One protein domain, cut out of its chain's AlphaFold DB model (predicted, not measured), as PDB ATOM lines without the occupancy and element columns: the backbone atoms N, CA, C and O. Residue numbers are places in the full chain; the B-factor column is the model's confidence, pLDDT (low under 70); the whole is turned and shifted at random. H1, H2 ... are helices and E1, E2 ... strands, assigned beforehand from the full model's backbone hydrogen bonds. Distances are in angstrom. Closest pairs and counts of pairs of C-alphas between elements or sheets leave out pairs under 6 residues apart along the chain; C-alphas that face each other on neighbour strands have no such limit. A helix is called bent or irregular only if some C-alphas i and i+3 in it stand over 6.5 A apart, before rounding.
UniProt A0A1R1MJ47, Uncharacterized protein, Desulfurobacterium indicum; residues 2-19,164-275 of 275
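This is residues 2 to 19 and 164 to 275 of the 275 residues of an uncharacterized protein of Desulfurobacterium indicum (UniProt A0A1R1MJ47). What does the domain look like? The longest helix, H3, runs as a bridge between two small hairpins of strands, E1 with E2 near its first residues and E3 with E4 near its last, while H1 crosses it almost at a right angle. H2 sits close to the hairpin E1 E2, H4 comes near H1, and residues 249 to 254 stick out. What is it made of? The printed part has 130 residues with four named helices and four named strands, in the order H1 E1 E2 H2 H3 E3 E4 H4; the class is mixed, helices and strands, with 60 residues in named elements, under half, and both two-stranded sheets are antiparallel. How tightly is it built? It is only just loose, close to compact, with a radius of gyration of the C-alphas of 17.2 A and spans of 50 by 41 by 28 A.

How is the first sheet paired? E1, residues 166 to 169, and E2, residues 176 to 180, are a hairpin of antiparallel neighbours; N 168 and O 177 are 3.0 A apart, within hydrogen-bond range. Residues 179 to 180 of E2 also pair antiparallel with residues 211 to 212. What lies near it? The closest C-alphas of E2 and H2, residues 202 to 208, are those of Ser 180 and Ala 206, 5.1 A apart; for E2 and H3, residues 213 to 227, they are those of Val 179 and Phe 213, 6.8 A apart. What meets H3 farther on? H1, residues 2 to 13, touches H3 and is about perpendicular to it at 89 degrees, with the C-alphas of Gly 9 and Lys 218 closest, 4.1 A apart. E3, residues 230 to 232, and E4, residues 239 to 241, are an antiparallel hairpin with N 240 and O 231 at 2.9 A, within hydrogen-bond range, and the closest C-alphas of H3 and E4 are those of Ile 226 and Trp 241, 6.4 A apart. H4, residues 256 to 266, is apart from H3 and is close to H1 but not clearly touching, the closest C-alphas being those of Ile 11 and Gln 259, 7.2 A apart. Are the helices' backbones in order? In H1, H3 and H4 every O i to N i+4 pair is within hydrogen-bond range; in H2 it is 0 of 3, with 3 of 4 O i to N i+3 pairs within range, and H2 is irregular, C-alphas 203 and 206 being 8.1 A apart.

How long are the elements? From first to last C-alpha, H3 measures 20.7 A, H1 16.5 A, H4 15.5 A and E2 12.1 A. Where are they found? H1 begins at C-alpha 2, (-45.442, 22.473, 20.851), H3 at C-alpha 213, (-45.649, 35.987, 12.838), and H4 ends at C-alpha 266, (-63.580, 17.543, 22.073).

Where is the cut? Residues 20 to 163 are not printed, and C-alphas 19 and 164 are 17.2 A apart. Which links are long? Those from E2 to H2 and from E4 to H4. How far does it reach, and where is confidence low? The two C-alphas farthest apart, those of Ile 167 and Arg 275, are 51.1 A apart; pLDDT is under 70 in residues 15 to 19, 246 to 255 and 268 to 275.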
ATOM      1  N   ILE A   2     -45.303  21.233  21.640       88.31
ATOM      2  CA  ILE A   2     -45.442  22.473  20.851       88.31
ATOM      3  C   ILE A   2     -45.768  22.214  19.377       88.31
ATOM      4  O   ILE A   2     -46.607  22.900  18.811       88.31
ATOM      5  N   GLU A   3     -45.190  21.164  18.803       88.25
ATOM      6  CA  GLU A   3     -45.499  20.692  17.453       88.25
ATOM      7  C   GLU A   3     -46.976  20.293  17.292       88.25
ATOM      8  O   GLU A   3     -47.631  20.734  16.360       88.25
ATOM      9  N   ALA A   4     -47.549  19.559  18.253       88.44
ATOM     10  CA  ALA A   4     -48.973  19.211  18.236       88.44
ATOM     11  C   ALA A   4     -49.875  20.459  18.284       88.44
ATOM     12  O   ALA A   4     -50.878  20.536  17.581       88.44
ATOM     13  N   ILE A   5     -49.497  21.466  19.080       90.44
ATOM     14  CA  ILE A   5     -50.204  22.756  19.143       90.44
ATOM     15  C   ILE A   5     -50.099  23.494  17.804       90.44
ATOM     16  O   ILE A   5     -51.088  24.048  17.332       90.44
ATOM     17  N   TYR A   6     -48.908  23.514  17.207       90.56
ATOM     18  CA  TYR A   6     -48.668  24.114  15.899       90.56
ATOM     19  C   TYR A   6     -49.532  23.452  14.818       90.56
ATOM     20  O   TYR A   6     -50.265  24.153  14.126       90.56
ATOM     21  N   ASN A   7     -49.536  22.118  14.756       87.81
ATOM     22  CA  ASN A   7     -50.338  21.339  13.812       87.81
ATOM     23  C   ASN A   7     -51.843  21.569  14.003       87.81
ATOM     24  O   ASN A   7     -52.574  21.723  13.029       87.81
ATOM     25  N   LEU A   8     -52.320  21.656  15.248       87.00
ATOM     26  CA  LEU A   8     -53.709  22.031  15.515       87.00
ATOM     27  C   LEU A   8     -54.014  23.442  14.986       87.00
ATOM     28  O   LEU A   8     -55.049  23.660  14.365       87.00
ATOM     29  N   GLY A   9     -53.112  24.400  15.208       88.75
ATOM     30  CA  GLY A   9     -53.249  25.767  14.708       88.75
ATOM     31  C   GLY A   9     -53.309  25.851  13.181       88.75
ATOM     32  O   GLY A   9     -54.130  26.594  12.653       88.75
ATOM     33  N   GLU A  10     -52.482  25.070  12.482       87.25
ATOM     34  CA  GLU A  10     -52.529  24.900  11.019       87.25
ATOM     35  C   GLU A  10     -53.906  24.436  10.541       87.25
ATOM     36  O   GLU A  10     -54.488  25.038   9.640       87.25
ATOM     37  N   ILE A  11     -54.446  23.387  11.169       84.88
ATOM     38  CA  ILE A  11     -55.754  22.827  10.808       84.88
ATOM     39  C   ILE A  11     -56.852  23.882  10.999       84.88
ATOM     40  O   ILE A  11     -57.660  24.100  10.101       84.88
ATOM     41  N   LEU A  12     -56.838  24.589  12.133       84.38
ATOM     42  CA  LEU A  12     -57.858  25.582  12.486       84.38
ATOM     43  C   LEU A  12     -57.828  26.858  11.628       84.38
ATOM     44  O   LEU A  12     -58.829  27.573  11.592       84.38
ATOM     45  N   LEU A  13     -56.699  27.190  10.992       83.75
ATOM     46  CA  LEU A  13     -56.551  28.410  10.186       83.75
ATOM     47  C   LEU A  13     -56.762  28.195   8.682       83.75
ATOM     48  O   LEU A  13     -56.864  29.173   7.951       83.75
ATOM     49  N   LYS A  14     -56.868  26.951   8.200       71.44
ATOM     50  CA  LYS A  14     -56.927  26.631   6.760       71.44
ATOM     51  C   LYS A  14     -58.085  27.314   6.008       71.44
ATOM     52  O   LYS A  14     -57.914  27.676   4.849       71.44
ATOM     53  N   ASN A  15     -59.231  27.503   6.666       65.00
ATOM     54  CA  ASN A  15     -60.420  28.159   6.100       65.00
ATOM     55  C   ASN A  15     -60.609  29.598   6.616       65.00
ATOM     56  O   ASN A  15     -61.623  30.233   6.336       65.00
ATOM     57  N   ASP A  16     -59.658  30.106   7.402       68.31
ATOM     58  CA  ASP A  16     -59.725  31.439   7.988       68.31
ATOM     59  C   ASP A  16     -59.050  32.421   7.026       68.31
ATOM     60  O   ASP A  16     -57.824  32.519   6.965       68.31
ATOM     61  N   SER A  17     -59.851  33.167   6.260       61.62
ATOM     62  CA  SER A  17     -59.350  34.218   5.361       61.62
ATOM     63  C   SER A  17     -58.546  35.303   6.094       61.62
ATOM     64  O   SER A  17     -57.846  36.076   5.450       61.62
ATOM     65  N   ASN A  18     -58.611  35.337   7.432       64.12
ATOM     66  CA  ASN A  18     -57.894  36.265   8.303       64.12
ATOM     67  C   ASN A  18     -56.720  35.601   9.048       64.12
ATOM     68  O   ASN A  18     -56.290  36.111  10.086       64.12
ATOM     69  N   ALA A  19     -56.193  34.466   8.568       61.31
ATOM     70  CA  ALA A  19     -55.117  33.727   9.241       61.31
ATOM     71  C   ALA A  19     -53.861  34.572   9.532       61.31
ATOM     72  O   ALA A  19     -53.210  34.381  10.566       61.31
ATOM     73  N   PHE A 164     -41.243  41.553  16.283       89.19
ATOM     74  CA  PHE A 164     -40.633  40.847  15.151       89.19
ATOM     75  C   PHE A 164     -39.609  41.779  14.498       89.19
ATOM     76  O   PHE A 164     -39.974  42.603  13.667       89.19
ATOM     77  N   ASP A 165     -38.359  41.710  14.945       87.06
ATOM     78  CA  ASP A 165     -37.285  42.635  14.555       87.06
ATOM     79  C   ASP A 165     -35.955  41.939  14.199       87.06
ATOM     80  O   ASP A 165     -34.997  42.603  13.804       87.06
ATOM     81  N   GLU A 166     -35.892  40.605  14.278       89.88
ATOM     82  CA  GLU A 166     -34.712  39.809  13.925       89.88
ATOM     83  C   GLU A 166     -34.994  38.876  12.738       89.88
ATOM     84  O   GLU A 166     -36.001  38.171  12.720       89.88
ATOM     85  N   ILE A 167     -34.076  38.807  11.764       94.81
ATOM     86  CA  ILE A 167     -34.125  37.814  10.679       94.81
ATOM     87  C   ILE A 167     -33.420  36.535  11.132       94.81
ATOM     88  O   ILE A 167     -32.205  36.531  11.340       94.81
ATOM     89  N   ALA A 168     -34.165  35.436  11.253       94.56
ATOM     90  CA  ALA A 168     -33.614  34.122  11.578       94.56
ATOM     91  C   ALA A 168     -34.510  32.982  11.070       94.56
ATOM     92  O   ALA A 168     -35.591  33.197  10.523       94.56
ATOM     93  N   THR A 169     -34.059  31.744  11.260       95.88
ATOM     94  CA  THR A 169     -34.852  30.546  10.971       95.88
ATOM     95  C   THR A 169     -35.928  30.346  12.037       95.88
ATOM     96  O   THR A 169     -35.622  30.206  13.223       95.88
ATOM     97  N   CYS A 170     -37.196  30.293  11.631       95.06
ATOM     98  CA  CYS A 170     -38.292  29.976  12.536       95.06
ATOM     99  C   CYS A 170     -38.185  28.529  13.039       95.06
ATOM    100  O   CYS A 170     -38.125  27.587  12.255       95.06
ATOM    101  N   SER A 171     -38.254  28.344  14.357       93.56
ATOM    102  CA  SER A 171     -38.185  27.036  15.025       93.56
ATOM    103  C   SER A 171     -39.382  26.108  14.774       93.56
ATOM    104  O   SER A 171     -39.337  24.954  15.191       93.56
ATOM    105  N   LEU A 172     -40.448  26.595  14.126       93.50
ATOM    106  CA  LEU A 172     -41.658  25.817  13.840       93.50
ATOM    107  C   LEU A 172     -41.788  25.464  12.354       93.50
ATOM    108  O   LEU A 172     -41.918  24.289  12.035       93.50
ATOM    109  N   CYS A 173     -41.723  26.447  11.447       93.94
ATOM    110  CA  CYS A 173     -41.835  26.186  10.004       93.94
ATOM    111  C   CYS A 173     -40.490  26.002   9.282       93.94
ATOM    112  O   CYS A 173     -40.480  25.541   8.146       93.94
ATOM    113  N   GLY A 174     -39.362  26.378   9.896       95.31
ATOM    114  CA  GLY A 174     -38.036  26.289   9.276       95.31
ATOM    115  C   GLY A 174     -37.715  27.377   8.241       95.31
ATOM    116  O   GLY A 174     -36.613  27.386   7.699       95.31
ATOM    117  N   GLU A 175     -38.626  28.314   7.966       96.56
ATOM    118  CA  GLU A 175     -38.385  29.421   7.029       96.56
ATOM    119  C   GLU A 175     -37.460  30.493   7.630       96.56
ATOM    120  O   GLU A 175     -37.524  30.775   8.831       96.56
ATOM    121  N   ILE A 176     -36.627  31.122   6.793       96.75
ATOM    122  CA  ILE A 176     -35.822  32.297   7.164       96.75
ATOM    123  C   ILE A 176     -36.679  33.548   6.965       96.75
ATOM    124  O   ILE A 176     -37.044  33.878   5.838       96.75
ATOM    125  N   THR A 177     -37.025  34.235   8.052       95.69
ATOM    126  CA  THR A 177     -37.946  35.383   8.034       95.69
ATOM    127  C   THR A 177     -37.793  36.233   9.302       95.69
ATOM    128  O   THR A 177     -36.949  35.932  10.148       95.69
ATOM    129  N   GLU A 178     -38.595  37.290   9.444       94.81
ATOM    130  CA  GLU A 178     -38.702  38.059  10.686       94.81
ATOM    131  C   GLU A 178     -39.311  37.188  11.791       94.81
ATOM    132  O   GLU A 178     -40.417  36.644  11.671       94.81
ATOM    133  N   VAL A 179     -38.574  37.047  12.886       94.00
ATOM    134  CA  VAL A 179     -38.960  36.245  14.041       94.00
ATOM    135  C   VAL A 179     -38.966  37.082  15.306       94.00
ATOM    136  O   VAL A 179     -38.278  38.092  15.432       94.00
ATOM    137  N   SER A 180     -39.727  36.608  16.284       92.12
ATOM    138  CA  SER A 180     -39.650  37.080  17.652       92.12
ATOM    139  C   SER A 180     -39.575  35.909  18.615       92.12
ATOM    140  O   SER A 180     -40.137  34.840  18.385       92.12
ATOM    141  N   GLY A 181     -38.910  36.161  19.735       87.69
ATOM    142  CA  GLY A 181     -39.010  35.357  20.948       87.69
ATOM    143  C   GLY A 181     -39.410  36.219  22.141       87.69
ATOM    144  O   GLY A 181     -39.154  35.834  23.277       87.69
ATOM    145  N   GLN A 182     -39.964  37.415  21.921       86.94
ATOM    146  CA  GLN A 182     -40.277  38.355  22.997       86.94
ATOM    147  C   GLN A 182     -41.543  37.949  23.754       86.94
ATOM    148  O   GLN A 182     -41.631  38.083  24.979       86.94
ATOM    149  N   LYS A 183     -42.528  37.424  23.020       82.81
ATOM    150  CA  LYS A 183     -43.801  36.943  23.550       82.81
ATOM    151  C   LYS A 183     -44.107  35.568  22.982       82.81
ATOM    152  O   LYS A 183     -43.979  35.331  21.790       82.81
ATOM    153  N   SER A 184     -44.568  34.676  23.852       84.62
ATOM    154  CA  SER A 184     -45.154  33.397  23.460       84.62
ATOM    155  C   SER A 184     -46.626  33.386  23.864       84.62
ATOM    156  O   SER A 184     -46.950  33.848  24.967       84.62
ATOM    157  N   PRO A 185     -47.535  32.826  23.040       84.50
ATOM    158  CA  PRO A 185     -48.912  32.604  23.464       84.50
ATOM    159  C   PRO A 185     -48.978  31.709  24.709       84.50
ATOM    160  O   PRO A 185     -49.906  31.830  25.511       84.50
ATOM    161  N   PHE A 186     -47.982  30.850  24.932       85.19
ATOM    162  CA  PHE A 186     -47.943  29.898  26.037       85.19
ATOM    163  C   PHE A 186     -46.855  30.222  27.063       85.19
ATOM    164  O   PHE A 186     -45.761  30.666  26.734       85.19
ATOM    165  N   ARG A 187     -47.137  29.922  28.337       81.00
ATOM    166  CA  ARG A 187     -46.256  30.257  29.472       81.00
ATOM    167  C   ARG A 187     -45.049  29.332  29.657       81.00
ATOM    168  O   ARG A 187     -44.230  29.614  30.524       81.00
ATOM    169  N   PHE A 188     -44.939  28.235  28.902       81.94
ATOM    170  CA  PHE A 188     -43.782  27.332  29.014       81.94
ATOM    171  C   PHE A 188     -42.478  28.002  28.555       81.94
ATOM    172  O   PHE A 188     -41.403  27.594  28.977       81.94
ATOM    173  N   TYR A 189     -42.580  29.049  27.732       84.06
ATOM    174  CA  TYR A 189     -41.477  29.928  27.384       84.06
ATOM    175  C   TYR A 189     -41.731  31.303  28.011       84.06
ATOM    176  O   TYR A 189     -42.790  31.905  27.819       84.06
ATOM    177  N   THR A 190     -40.776  31.785  28.802       83.94
ATOM    178  CA  THR A 190     -40.872  33.062  29.516       83.94
ATOM    179  C   THR A 190     -39.508  33.731  29.588       83.94
ATOM    180  O   THR A 190     -38.499  33.085  29.849       83.94
ATOM    181  N   LEU A 191     -39.500  35.052  29.410       85.69
ATOM    182  CA  LEU A 191     -38.315  35.890  29.580       85.69
ATOM    183  C   LEU A 191     -38.186  36.466  30.994       85.69
ATOM    184  O   LEU A 191     -37.276  37.249  31.262       85.69
ATOM    185  N   ASP A 192     -39.104  36.141  31.906       83.88
ATOM    186  CA  ASP A 192     -39.084  36.683  33.268       83.88
ATOM    187  C   ASP A 192     -38.070  35.963  34.162       83.88
ATOM    188  O   ASP A 192     -37.563  36.543  35.121       83.88
ATOM    189  N   LYS A 193     -37.741  34.711  33.831       84.00
ATOM    190  CA  LYS A 193     -36.793  33.882  34.576       84.00
ATOM    191  C   LYS A 193     -35.493  33.762  33.794       84.00
ATOM    192  O   LYS A 193     -35.484  33.161  32.728       84.00
ATOM    193  N   ILE A 194     -34.391  34.267  34.352       83.00
ATOM    194  CA  ILE A 194     -33.088  34.330  33.667       83.00
ATOM    195  C   ILE A 194     -32.605  32.971  33.130       83.00
ATOM    196  O   ILE A 194     -32.035  32.916  32.048       83.00
ATOM    197  N   GLY A 195     -32.910  31.872  33.832       81.25
ATOM    198  CA  GLY A 195     -32.556  30.509  33.412       81.25
ATOM    199  C   GLY A 195     -33.303  29.987  32.177       81.25
ATOM    200  O   GLY A 195     -32.921  28.956  31.645       81.25
ATOM    201  N   TYR A 196     -34.345  30.684  31.713       77.31
ATOM    202  CA  TYR A 196     -35.084  30.360  30.486       77.31
ATOM    203  C   TYR A 196     -34.633  31.207  29.285       77.31
ATOM    204  O   TYR A 196     -35.175  31.061  28.192       77.31
ATOM    205  N   ILE A 197     -33.667  32.112  29.476       83.31
ATOM    206  CA  ILE A 197     -33.248  33.069  28.454       83.31
ATOM    207  C   ILE A 197     -31.928  32.620  27.832       83.31
ATOM    208  O   ILE A 197     -30.929  32.453  28.533       83.31
ATOM    209  N   SER A 198     -31.892  32.502  26.505       81.88
ATOM    210  CA  SER A 198     -30.665  32.197  25.768       81.88
ATOM    211  C   SER A 198     -29.563  33.217  26.064       81.88
ATOM    212  O   SER A 198     -29.744  34.427  25.921       81.88
ATOM    213  N   GLY A 199     -28.404  32.735  26.511       83.50
ATOM    214  CA  GLY A 199     -27.292  33.599  26.918       83.50
ATOM    215  C   GLY A 199     -27.620  34.527  28.096       83.50
ATOM    216  O   GLY A 199     -26.997  35.579  28.214       83.50
ATOM    217  N   PHE A 200     -28.613  34.180  28.927       86.50
ATOM    218  CA  PHE A 200     -28.998  34.888  30.157       86.50
ATOM    219  C   PHE A 200     -29.361  36.374  29.970       86.50
ATOM    220  O   PHE A 200     -29.318  37.157  30.919       86.50
ATOM    221  N   SER A 201     -29.743  36.782  28.754       84.75
ATOM    222  CA  SER A 201     -30.026  38.181  28.413       84.75
ATOM    223  C   SER A 201     -31.286  38.312  27.573       84.75
ATOM    224  O   SER A 201     -31.396  37.706  26.510       84.75
ATOM    225  N   LYS A 202     -32.222  39.170  28.007       83.06
ATOM    226  CA  LYS A 202     -33.478  39.437  27.276       83.06
ATOM    227  C   LYS A 202     -33.245  39.933  25.847       83.06
ATOM    228  O   LYS A 202     -34.130  39.777  25.023       83.06
ATOM    229  N   ARG A 203     -32.065  40.495  25.560       84.38
ATOM    230  CA  ARG A 203     -31.670  40.936  24.212       84.38
ATOM    231  C   ARG A 203     -31.522  39.786  23.218       84.38
ATOM    232  O   ARG A 203     -31.528  40.031  22.031       84.38
ATOM    233  N   ASN A 204     -31.373  38.553  23.695       82.88
ATOM    234  CA  ASN A 204     -31.221  37.365  22.858       82.88
ATOM    235  C   ASN A 204     -32.527  36.563  22.769       82.88
ATOM    236  O   ASN A 204     -32.489  35.344  22.589       82.88
ATOM    237  N   HIS A 205     -33.682  37.203  22.970       81.56
ATOM    238  CA  HIS A 205     -34.956  36.497  23.080       81.56
ATOM    239  C   HIS A 205     -35.268  35.643  21.848       81.56
ATOM    240  O   HIS A 205     -35.751  34.521  21.986       81.56
ATOM    241  N   ALA A 206     -34.939  36.122  20.649       82.19
ATOM    242  CA  ALA A 206     -35.198  35.388  19.420       82.19
ATOM    243  C   ALA A 206     -34.365  34.100  19.321       82.19
ATOM    244  O   ALA A 206     -34.761  33.175  18.630       82.19
ATOM    245  N   ARG A 207     -33.263  33.959  20.068       85.56
ATOM    246  CA  ARG A 207     -32.433  32.741  20.042       85.56
ATOM    247  C   ARG A 207     -33.029  31.575  20.828       85.56
ATOM    248  O   ARG A 207     -32.607  30.443  20.632       85.56
ATOM    249  N   GLY A 208     -33.919  31.842  21.787       85.50
ATOM    250  CA  GLY A 208     -34.498  30.801  22.647       85.50
ATOM    251  C   GLY A 208     -35.711  30.127  22.026       85.50
ATOM    252  O   GLY A 208     -35.875  28.915  22.131       85.50
ATOM    253  N   PHE A 209     -36.554  30.919  21.370       89.56
ATOM    254  CA  PHE A 209     -37.750  30.437  20.693       89.56
ATOM    255  C   PHE A 209     -38.076  31.360  19.508       89.56
ATOM    256  O   PHE A 209     -38.997  32.170  19.612       89.56
ATOM    257  N   PRO A 210     -37.299  31.296  18.406       92.56
ATOM    258  CA  PRO A 210     -37.543  32.119  17.225       92.56
ATOM    259  C   PRO A 210     -38.819  31.645  16.543       92.56
ATOM    260  O   PRO A 210     -38.872  30.541  15.992       92.56
ATOM    261  N   VAL A 211     -39.864  32.462  16.568       94.00
ATOM    262  CA  VAL A 211     -41.138  32.158  15.917       94.00
ATOM    263  C   VAL A 211     -41.490  33.303  14.981       94.00
ATOM    264  O   VAL A 211     -41.409  34.455  15.385       94.00
ATOM    265  N   CYS A 212     -41.864  33.004  13.736       93.94
ATOM    266  CA  CYS A 212     -42.354  34.012  12.794       93.94
ATOM    267  C   CYS A 212     -43.817  34.373  13.076       93.94
ATOM    268  O   CYS A 212     -44.537  33.612  13.730       93.94
ATOM    269  N   PHE A 213     -44.291  35.507  12.556       92.25
ATOM    270  CA  PHE A 213     -45.649  35.987  12.838       92.25
ATOM    271  C   PHE A 213     -46.739  34.968  12.465       92.25
ATOM    272  O   PHE A 213     -47.623  34.685  13.276       92.25
ATOM    273  N   LYS A 214     -46.614  34.310  11.305       92.19
ATOM    274  CA  LYS A 214     -47.548  33.258  10.859       92.19
ATOM    275  C   LYS A 214     -47.624  32.089  11.843       92.19
ATOM    276  O   LYS A 214     -48.705  31.622  12.198       92.19
ATOM    277  N   CYS A 215     -46.476  31.618  12.328       92.56
ATOM    278  CA  CYS A 215     -46.424  30.537  13.312       92.56
ATOM    279  C   CYS A 215     -46.945  30.980  14.685       92.56
ATOM    280  O   CYS A 215     -47.645  30.218  15.350       92.56
ATOM    281  N   PHE A 216     -46.681  32.225  15.092       93.00
ATOM    282  CA  PHE A 216     -47.246  32.798  16.313       93.00
ATOM    283  C   PHE A 216     -48.782  32.804  16.266       93.00
ATOM    284  O   PHE A 216     -49.427  32.400  17.235       93.00
ATOM    285  N   LYS A 217     -49.374  33.184  15.126       91.31
ATOM    286  CA  LYS A 217     -50.828  33.169  14.906       91.31
ATOM    287  C   LYS A 217     -51.431  31.769  15.007       91.31
ATOM    288  O   LYS A 217     -52.452  31.608  15.676       91.31
ATOM    289  N   LYS A 218     -50.776  30.749  14.438       91.50
ATOM    290  CA  LYS A 218     -51.181  29.333  14.579       91.50
ATOM    291  C   LYS A 218     -51.220  28.910  16.046       91.50
ATOM    292  O   LYS A 218     -52.227  28.381  16.516       91.50
ATOM    293  N   LEU A 219     -50.164  29.221  16.802       92.44
ATOM    294  CA  LEU A 219     -50.112  28.950  18.240       92.44
ATOM    295  C   LEU A 219     -51.201  29.703  19.019       92.44
ATOM    296  O   LEU A 219     -51.796  29.145  19.941       92.44
ATOM    297  N   GLU A 220     -51.466  30.962  18.670       90.44
ATOM    298  CA  GLU A 220     -52.510  31.774  19.295       90.44
ATOM    299  C   GLU A 220     -53.910  31.188  19.051       90.44
ATOM    300  O   GLU A 220     -54.659  30.995  20.012       90.44
ATOM    301  N   LYS A 221     -54.236  30.826  17.802       88.44
ATOM    302  CA  LYS A 221     -55.514  30.194  17.435       88.44
ATOM    303  C   LYS A 221     -55.702  28.861  18.156       88.44
ATOM    304  O   LYS A 221     -56.743  28.635  18.772       88.44
ATOM    305  N   ALA A 222     -54.676  28.007  18.149       89.38
ATOM    306  CA  ALA A 222     -54.701  26.735  18.864       89.38
ATOM    307  C   ALA A 222     -54.942  26.940  20.366       89.38
ATOM    308  O   ALA A 222     -55.779  26.266  20.964       89.38
ATOM    309  N   LYS A 223     -54.264  27.914  20.988       89.44
ATOM    310  CA  LYS A 223     -54.467  28.244  22.403       89.44
ATOM    311  C   LYS A 223     -55.903  28.664  22.694       89.44
ATOM    312  O   LYS A 223     -56.473  28.175  23.667       89.44
ATOM    313  N   GLN A 224     -56.464  29.572  21.894       85.69
ATOM    314  CA  GLN A 224     -57.851  30.018  22.048       85.69
ATOM    315  C   GLN A 224     -58.795  28.812  21.999       85.69
ATOM    316  O   GLN A 224     -59.570  28.601  22.933       85.69
ATOM    317  N   TYR A 225     -58.631  27.954  20.989       85.94
ATOM    318  CA  TYR A 225     -59.429  26.745  20.805       85.94
ATOM    319  C   TYR A 225     -59.326  25.757  21.983       85.94
ATOM    320  O   TYR A 225     -60.347  25.293  22.492       85.94
ATOM    321  N   ILE A 226     -58.113  25.479  22.472       86.75
ATOM    322  CA  ILE A 226     -57.875  24.553  23.592       86.75
ATOM    323  C   ILE A 226     -58.385  25.133  24.920       86.75
ATOM    324  O   ILE A 226     -58.951  24.415  25.742       86.75
ATOM    325  N   SER A 227     -58.185  26.433  25.158       82.19
ATOM    326  CA  SER A 227     -58.437  27.058  26.465       82.19
ATOM    327  C   SER A 227     -59.902  27.015  26.911       82.19
ATOM    328  O   SER A 227     -60.165  26.969  28.113       82.19
ATOM    329  N   GLY A 228     -60.844  26.966  25.961       76.69
ATOM    330  CA  GLY A 228     -62.274  26.785  26.234       76.69
ATOM    331  C   GLY A 228     -62.679  25.338  26.544       76.69
ATOM    332  O   GLY A 228     -63.796  25.097  26.992       76.69
ATOM    333  N   ARG A 229     -61.781  24.367  26.337       79.25
ATOM    334  CA  ARG A 229     -62.066  22.925  26.337       79.25
ATOM    335  C   ARG A 229     -61.267  22.207  27.426       79.25
ATOM    336  O   ARG A 229     -60.405  21.370  27.165       79.25
ATOM    337  N   THR A 230     -61.530  22.581  28.678       79.00
ATOM    338  CA  THR A 230     -60.847  22.009  29.850       79.00
ATOM    339  C   THR A 230     -61.646  20.881  30.489       79.00
ATOM    340  O   THR A 230     -62.858  21.018  30.645       79.00
ATOM    341  N   PHE A 231     -60.970  19.846  30.982       77.69
ATOM    342  CA  PHE A 231     -61.585  18.746  31.733       77.69
ATOM    343  C   PHE A 231     -60.913  18.555  33.101       77.69
ATOM    344  O   PHE A 231     -59.837  19.097  33.366       77.69
ATOM    345  N   ILE A 232     -61.577  17.821  33.992       80.88
ATOM    346  CA  ILE A 232     -61.089  17.482  35.332       80.88
ATOM    347  C   ILE A 232     -61.086  15.957  35.424       80.88
ATOM    348  O   ILE A 232     -62.119  15.339  35.198       80.88
ATOM    349  N   LEU A 233     -59.934  15.364  35.740       78.88
ATOM    350  CA  LEU A 233     -59.764  13.904  35.779       78.88
ATOM    351  C   LEU A 233     -60.298  13.252  37.060       78.88
ATOM    352  O   LEU A 233     -60.657  12.083  37.052       78.88
ATOM    353  N   ALA A 234     -60.314  13.987  38.169       81.19
ATOM    354  CA  ALA A 234     -60.795  13.505  39.458       81.19
ATOM    355  C   ALA A 234     -61.260  14.677  40.322       81.19
ATOM    356  O   ALA A 234     -60.853  15.825  40.111       81.19
ATOM    357  N   LYS A 235     -62.080  14.398  41.338       80.81
ATOM    358  CA  LYS A 235     -62.496  15.409  42.318       80.81
ATOM    359  C   LYS A 235     -61.251  16.086  42.915       80.81
ATOM    360  O   LYS A 235     -60.355  15.409  43.405       80.81
ATOM    361  N   SER A 236     -61.201  17.416  42.839       84.75
ATOM    362  CA  SER A 236     -60.070  18.261  43.278       84.75
ATOM    363  C   SER A 236     -58.799  18.228  42.410       84.75
ATOM    364  O   SER A 236     -57.829  18.901  42.758       84.75
ATOM    365  N   ALA A 237     -58.784  17.521  41.276       85.12
ATOM    366  CA  ALA A 237     -57.680  17.599  40.321       85.12
ATOM    367  C   ALA A 237     -57.646  18.973  39.614       85.12
ATOM    368  O   ALA A 237     -58.695  19.615  39.456       85.12
ATOM    369  N   PRO A 238     -56.468  19.447  39.161       85.19
ATOM    370  CA  PRO A 238     -56.398  20.649  38.341       85.19
ATOM    371  C   PRO A 238     -57.171  20.457  37.029       85.19
ATOM    372  O   PRO A 238     -57.455  19.341  36.596       85.19
ATOM    373  N   ARG A 239     -57.516  21.570  36.378       83.88
ATOM    374  CA  ARG A 239     -58.089  21.536  35.030       83.88
ATOM    375  C   ARG A 239     -56.989  21.239  34.019       83.88
ATOM    376  O   ARG A 239     -55.985  21.949  33.986       83.88
ATOM    377  N   TYR A 240     -57.211  20.237  33.182       84.75
ATOM    378  CA  TYR A 240     -56.288  19.827  32.132       84.75
ATOM    379  C   TYR A 240     -56.736  20.353  30.771       84.75
ATOM    380  O   TYR A 240     -57.926  20.561  30.517       84.75
ATOM    381  N   TRP A 241     -55.755  20.572  29.899       85.75
ATOM    382  CA  TRP A 241     -55.950  20.850  28.480       85.75
ATOM    383  C   TRP A 241     -55.692  19.572  27.695       85.75
ATOM    384  O   TRP A 241     -54.629  18.970  27.847       85.75
ATOM    385  N   LEU A 242     -56.648  19.171  26.857       82.94
ATOM    386  CA  LEU A 242     -56.436  18.087  25.904       82.94
ATOM    387  C   LEU A 242     -55.867  18.712  24.639       82.94
ATOM    388  O   LEU A 242     -56.476  19.626  24.084       82.94
ATOM    389  N   ILE A 243     -54.693  18.260  24.215       84.81
ATOM    390  CA  ILE A 243     -54.058  18.706  22.976       84.81
ATOM    391  C   ILE A 243     -53.988  17.476  22.075       84.81
ATOM    392  O   ILE A 243     -53.139  16.616  22.328       84.81
ATOM    393  N   PRO A 244     -54.881  17.339  21.080       77.31
ATOM    394  CA  PRO A 244     -54.833  16.214  20.167       77.31
ATOM    395  C   PRO A 244     -53.513  16.279  19.401       77.31
ATOM    396  O   PRO A 244     -53.194  17.281  18.763       77.31
ATOM    397  N   ASN A 245     -52.728  15.212  19.496       77.00
ATOM    398  CA  ASN A 245     -51.585  15.002  18.626       77.00
ATOM    399  C   ASN A 245     -51.963  13.892  17.659       77.00
ATOM    400  O   ASN A 245     -51.814  12.713  17.982       77.00
ATOM    401  N   VAL A 246     -52.535  14.266  16.519       65.56
ATOM    402  CA  VAL A 246     -52.955  13.282  15.526       65.56
ATOM    403  C   VAL A 246     -51.690  12.763  14.841       65.56
ATOM    404  O   VAL A 246     -51.112  13.435  13.988       65.56
ATOM    405  N   VAL A 247     -51.209  11.598  15.280       62.62
ATOM    406  CA  VAL A 247     -50.089  10.891  14.646       62.62
ATOM    407  C   VAL A 247     -50.632  10.254  13.377       62.62
ATOM    408  O   VAL A 247     -51.131   9.134  13.384       62.62
ATOM    409  N   LEU A 248     -50.621  11.023  12.297       54.06
ATOM    410  CA  LEU A 248     -51.081  10.554  11.002       54.06
ATOM    411  C   LEU A 248     -49.898   9.925  10.291       54.06
ATOM    412  O   LEU A 248     -49.003  10.612   9.794       54.06
ATOM    413  N   GLU A 249     -49.883   8.597  10.269       46.84
ATOM    414  CA  GLU A 249     -49.026   7.874   9.347       46.84
ATOM    415  C   GLU A 249     -49.522   8.164   7.929       46.84
ATOM    416  O   GLU A 249     -50.505   7.596   7.464       46.84
ATOM    417  N   LYS A 250     -48.794   9.058   7.252       45.78
ATOM    418  CA  LYS A 250     -49.030   9.564   5.892       45.78
ATOM    419  C   LYS A 250     -50.100  10.647   5.820       45.78
ATOM    420  O   LYS A 250     -51.066  10.667   6.573       45.78
ATOM    421  N   GLN A 251     -49.849  11.574   4.892       49.47
ATOM    422  CA  GLN A 251     -50.718  12.686   4.515       49.47
ATOM    423  C   GLN A 251     -52.182  12.224   4.562       49.47
ATOM    424  O   GLN A 251     -52.564  11.423   3.706       49.47
ATOM    425  N   PRO A 252     -52.990  12.670   5.536       50.66
ATOM    426  CA  PRO A 252     -54.428  12.459   5.481       50.66
ATOM    427  C   PRO A 252     -54.895  13.114   4.182       50.66
ATOM    428  O   PRO A 252     -54.859  14.337   4.031       50.66
ATOM    429  N   SER A 253     -55.261  12.293   3.202       54.03
ATOM    430  CA  SER A 253     -55.801  12.771   1.929       54.03
ATOM    431  C   SER A 253     -57.106  13.542   2.130       54.03
ATOM    432  O   SER A 253     -57.502  14.291   1.244       54.03
ATOM    433  N   ASP A 254     -57.722  13.410   3.308       65.00
ATOM    434  CA  ASP A 254     -58.945  14.093   3.684       65.00
ATOM    435  C   ASP A 254     -58.772  14.852   5.012       65.00
ATOM    436  O   ASP A 254     -58.662  14.268   6.094       65.00
ATOM    437  N   ARG A 255     -58.645  16.180   4.914       65.94
ATOM    438  CA  ARG A 255     -58.459  17.073   6.071       65.94
ATOM    439  C   ARG A 255     -59.784  17.420   6.749       65.94
ATOM    440  O   ARG A 255     -59.741  17.853   7.897       65.94
ATOM    441  N   ASP A 256     -60.915  17.202   6.083       70.56
ATOM    442  CA  ASP A 256     -62.236  17.408   6.677       70.56
ATOM    443  C   ASP A 256     -62.488  16.311   7.721       70.56
ATOM    444  O   ASP A 256     -62.862  16.607   8.854       70.56
ATOM    445  N   THR A 257     -62.062  15.079   7.422       74.31
ATOM    446  CA  THR A 257     -62.008  13.959   8.377       74.31
ATOM    447  C   THR A 257     -61.162  14.267   9.617       74.31
ATOM    448  O   THR A 257     -61.470  13.808  10.715       74.31
ATOM    449  N   LEU A 258     -60.085  15.052   9.489       75.38
ATOM    450  CA  LEU A 258     -59.277  15.458  10.649       75.38
ATOM    451  C   LEU A 258     -59.974  16.484  11.518       75.38
ATOM    452  O   LEU A 258     -59.840  16.436  12.739       75.38
ATOM    453  N   GLN A 259     -60.653  17.439  10.889       75.31
ATOM    454  CA  GLN A 259     -61.416  18.429  11.619       75.31
ATOM    455  C   GLN A 259     -62.558  17.744  12.373       75.31
ATOM    456  O   GLN A 259     -62.676  17.953  13.577       75.31
ATOM    457  N   GLU A 260     -63.295  16.852  11.711       78.69
ATOM    458  CA  GLU A 260     -64.336  16.030  12.329       78.69
ATOM    459  C   GLU A 260     -63.774  15.180  13.481       78.69
ATOM    460  O   GLU A 260     -64.330  15.161  14.578       78.69
ATOM    461  N   LEU A 261     -62.618  14.531  13.294       79.94
ATOM    462  CA  LEU A 261     -61.948  13.776  14.357       79.94
ATOM    463  C   LEU A 261     -61.606  14.664  15.562       79.94
ATOM    464  O   LEU A 261     -61.825  14.266  16.705       79.94
ATOM    465  N   ILE A 262     -61.053  15.857  15.326       79.69
ATOM    466  CA  ILE A 262     -60.718  16.812  16.389       79.69
ATOM    467  C   ILE A 262     -61.986  17.266  17.112       79.69
ATOM    468  O   ILE A 262     -62.000  17.294  18.343       79.69
ATOM    469  N   GLU A 263     -63.045  17.597  16.374       78.69
ATOM    470  CA  GLU A 263     -64.340  17.983  16.934       78.69
ATOM    471  C   GLU A 263     -64.905  16.866  17.818       78.69
ATOM    472  O   GLU A 263     -65.217  17.128  18.979       78.69
ATOM    473  N   ASN A 264     -64.878  15.617  17.348       78.62
ATOM    474  CA  ASN A 264     -65.299  14.436  18.105       78.62
ATOM    475  C   ASN A 264     -64.443  14.177  19.358       78.62
ATOM    476  O   ASN A 264     -64.971  13.802  20.401       78.62
ATOM    477  N   ILE A 265     -63.124  14.411  19.313       78.06
ATOM    478  CA  ILE A 265     -62.252  14.306  20.502       78.06
ATOM    479  C   ILE A 265     -62.673  15.311  21.586       78.06
ATOM    480  O   ILE A 265     -62.557  15.036  22.784       78.06
ATOM    481  N   TYR A 266     -63.127  16.492  21.171       75.69
ATOM    482  CA  TYR A 266     -63.580  17.543  22.073       75.69
ATOM    483  C   TYR A 266     -65.075  17.490  22.396       75.69
ATOM    484  O   TYR A 266     -65.505  18.208  23.309       75.69
ATOM    485  N   ASP A 267     -65.842  16.627  21.729       73.19
ATOM    486  CA  ASP A 267     -67.208  16.281  22.102       73.19
ATOM    487  C   ASP A 267     -67.202  15.382  23.350       73.19
ATOM    488  O   ASP A 267     -67.335  14.160  23.350       73.19
ATOM    489  N   LEU A 268     -66.922  16.037  24.475       61.91
ATOM    490  CA  LEU A 268     -66.675  15.422  25.771       61.91
ATOM    491  C   LEU A 268     -67.966  15.016  26.500       61.91
ATOM    492  O   LEU A 268     -67.893  14.770  27.705       61.91
ATOM    493  N   GLU A 269     -69.142  14.966  25.861       55.22
ATOM    494  CA  GLU A 269     -70.374  14.508  26.536       55.22
ATOM    495  C   GLU A 269     -70.194  13.142  27.213       55.22
ATOM    496  O   GLU A 269     -70.574  12.976  28.373       55.22
ATOM    497  N   TYR A 270     -69.465  12.223  26.577       54.72
ATOM    498  CA  TYR A 270     -69.094  10.931  27.163       54.72
ATOM    499  C   TYR A 270     -68.152  11.045  28.383       54.72
ATOM    500  O   TYR A 270     -68.277  10.273  29.326       54.72
ATOM    501  N   MET A 271     -67.243  12.025  28.423       52.81
ATOM    502  CA  MET A 271     -66.323  12.231  29.558       52.81
ATOM    503  C   MET A 271     -66.970  13.004  30.721       52.81
ATOM    504  O   MET A 271     -66.450  13.000  31.837       52.81
ATOM    505  N   LYS A 272     -68.098  13.689  30.483       52.00
ATOM    506  CA  LYS A 272     -68.852  14.437  31.506       52.00
ATOM    507  C   LYS A 272     -69.720  13.535  32.396       52.00
ATOM    508  O   LYS A 272     -70.162  14.009  33.442       52.00
ATOM    509  N   SER A 273     -69.955  12.280  32.002       46.66
ATOM    510  CA  SER A 273     -70.852  11.329  32.682       46.66
ATOM    511  C   SER A 273     -70.246  10.653  33.923       46.66
ATOM    512  O   SER A 273     -70.982  10.068  34.710       46.66
ATOM    513  N   TYR A 274     -68.938  10.796  34.163       43.44
ATOM    514  CA  TYR A 274     -68.262  10.319  35.379       43.44
ATOM    515  C   TYR A 274     -68.167  11.405  36.468       43.44
ATOM    516  O   TYR A 274     -67.082  11.693  36.982       43.44
ATOM    517  N   ARG A 275     -69.293  12.046  36.803       45.31
ATOM    518  CA  ARG A 275     -69.399  12.946  37.966       45.31
ATOM    519  C   ARG A 275     -70.098  12.285  39.139       45.31
ATOM    520  O   ARG A 275     -71.152  11.663  38.905       45.31
TER     521      ARG A 275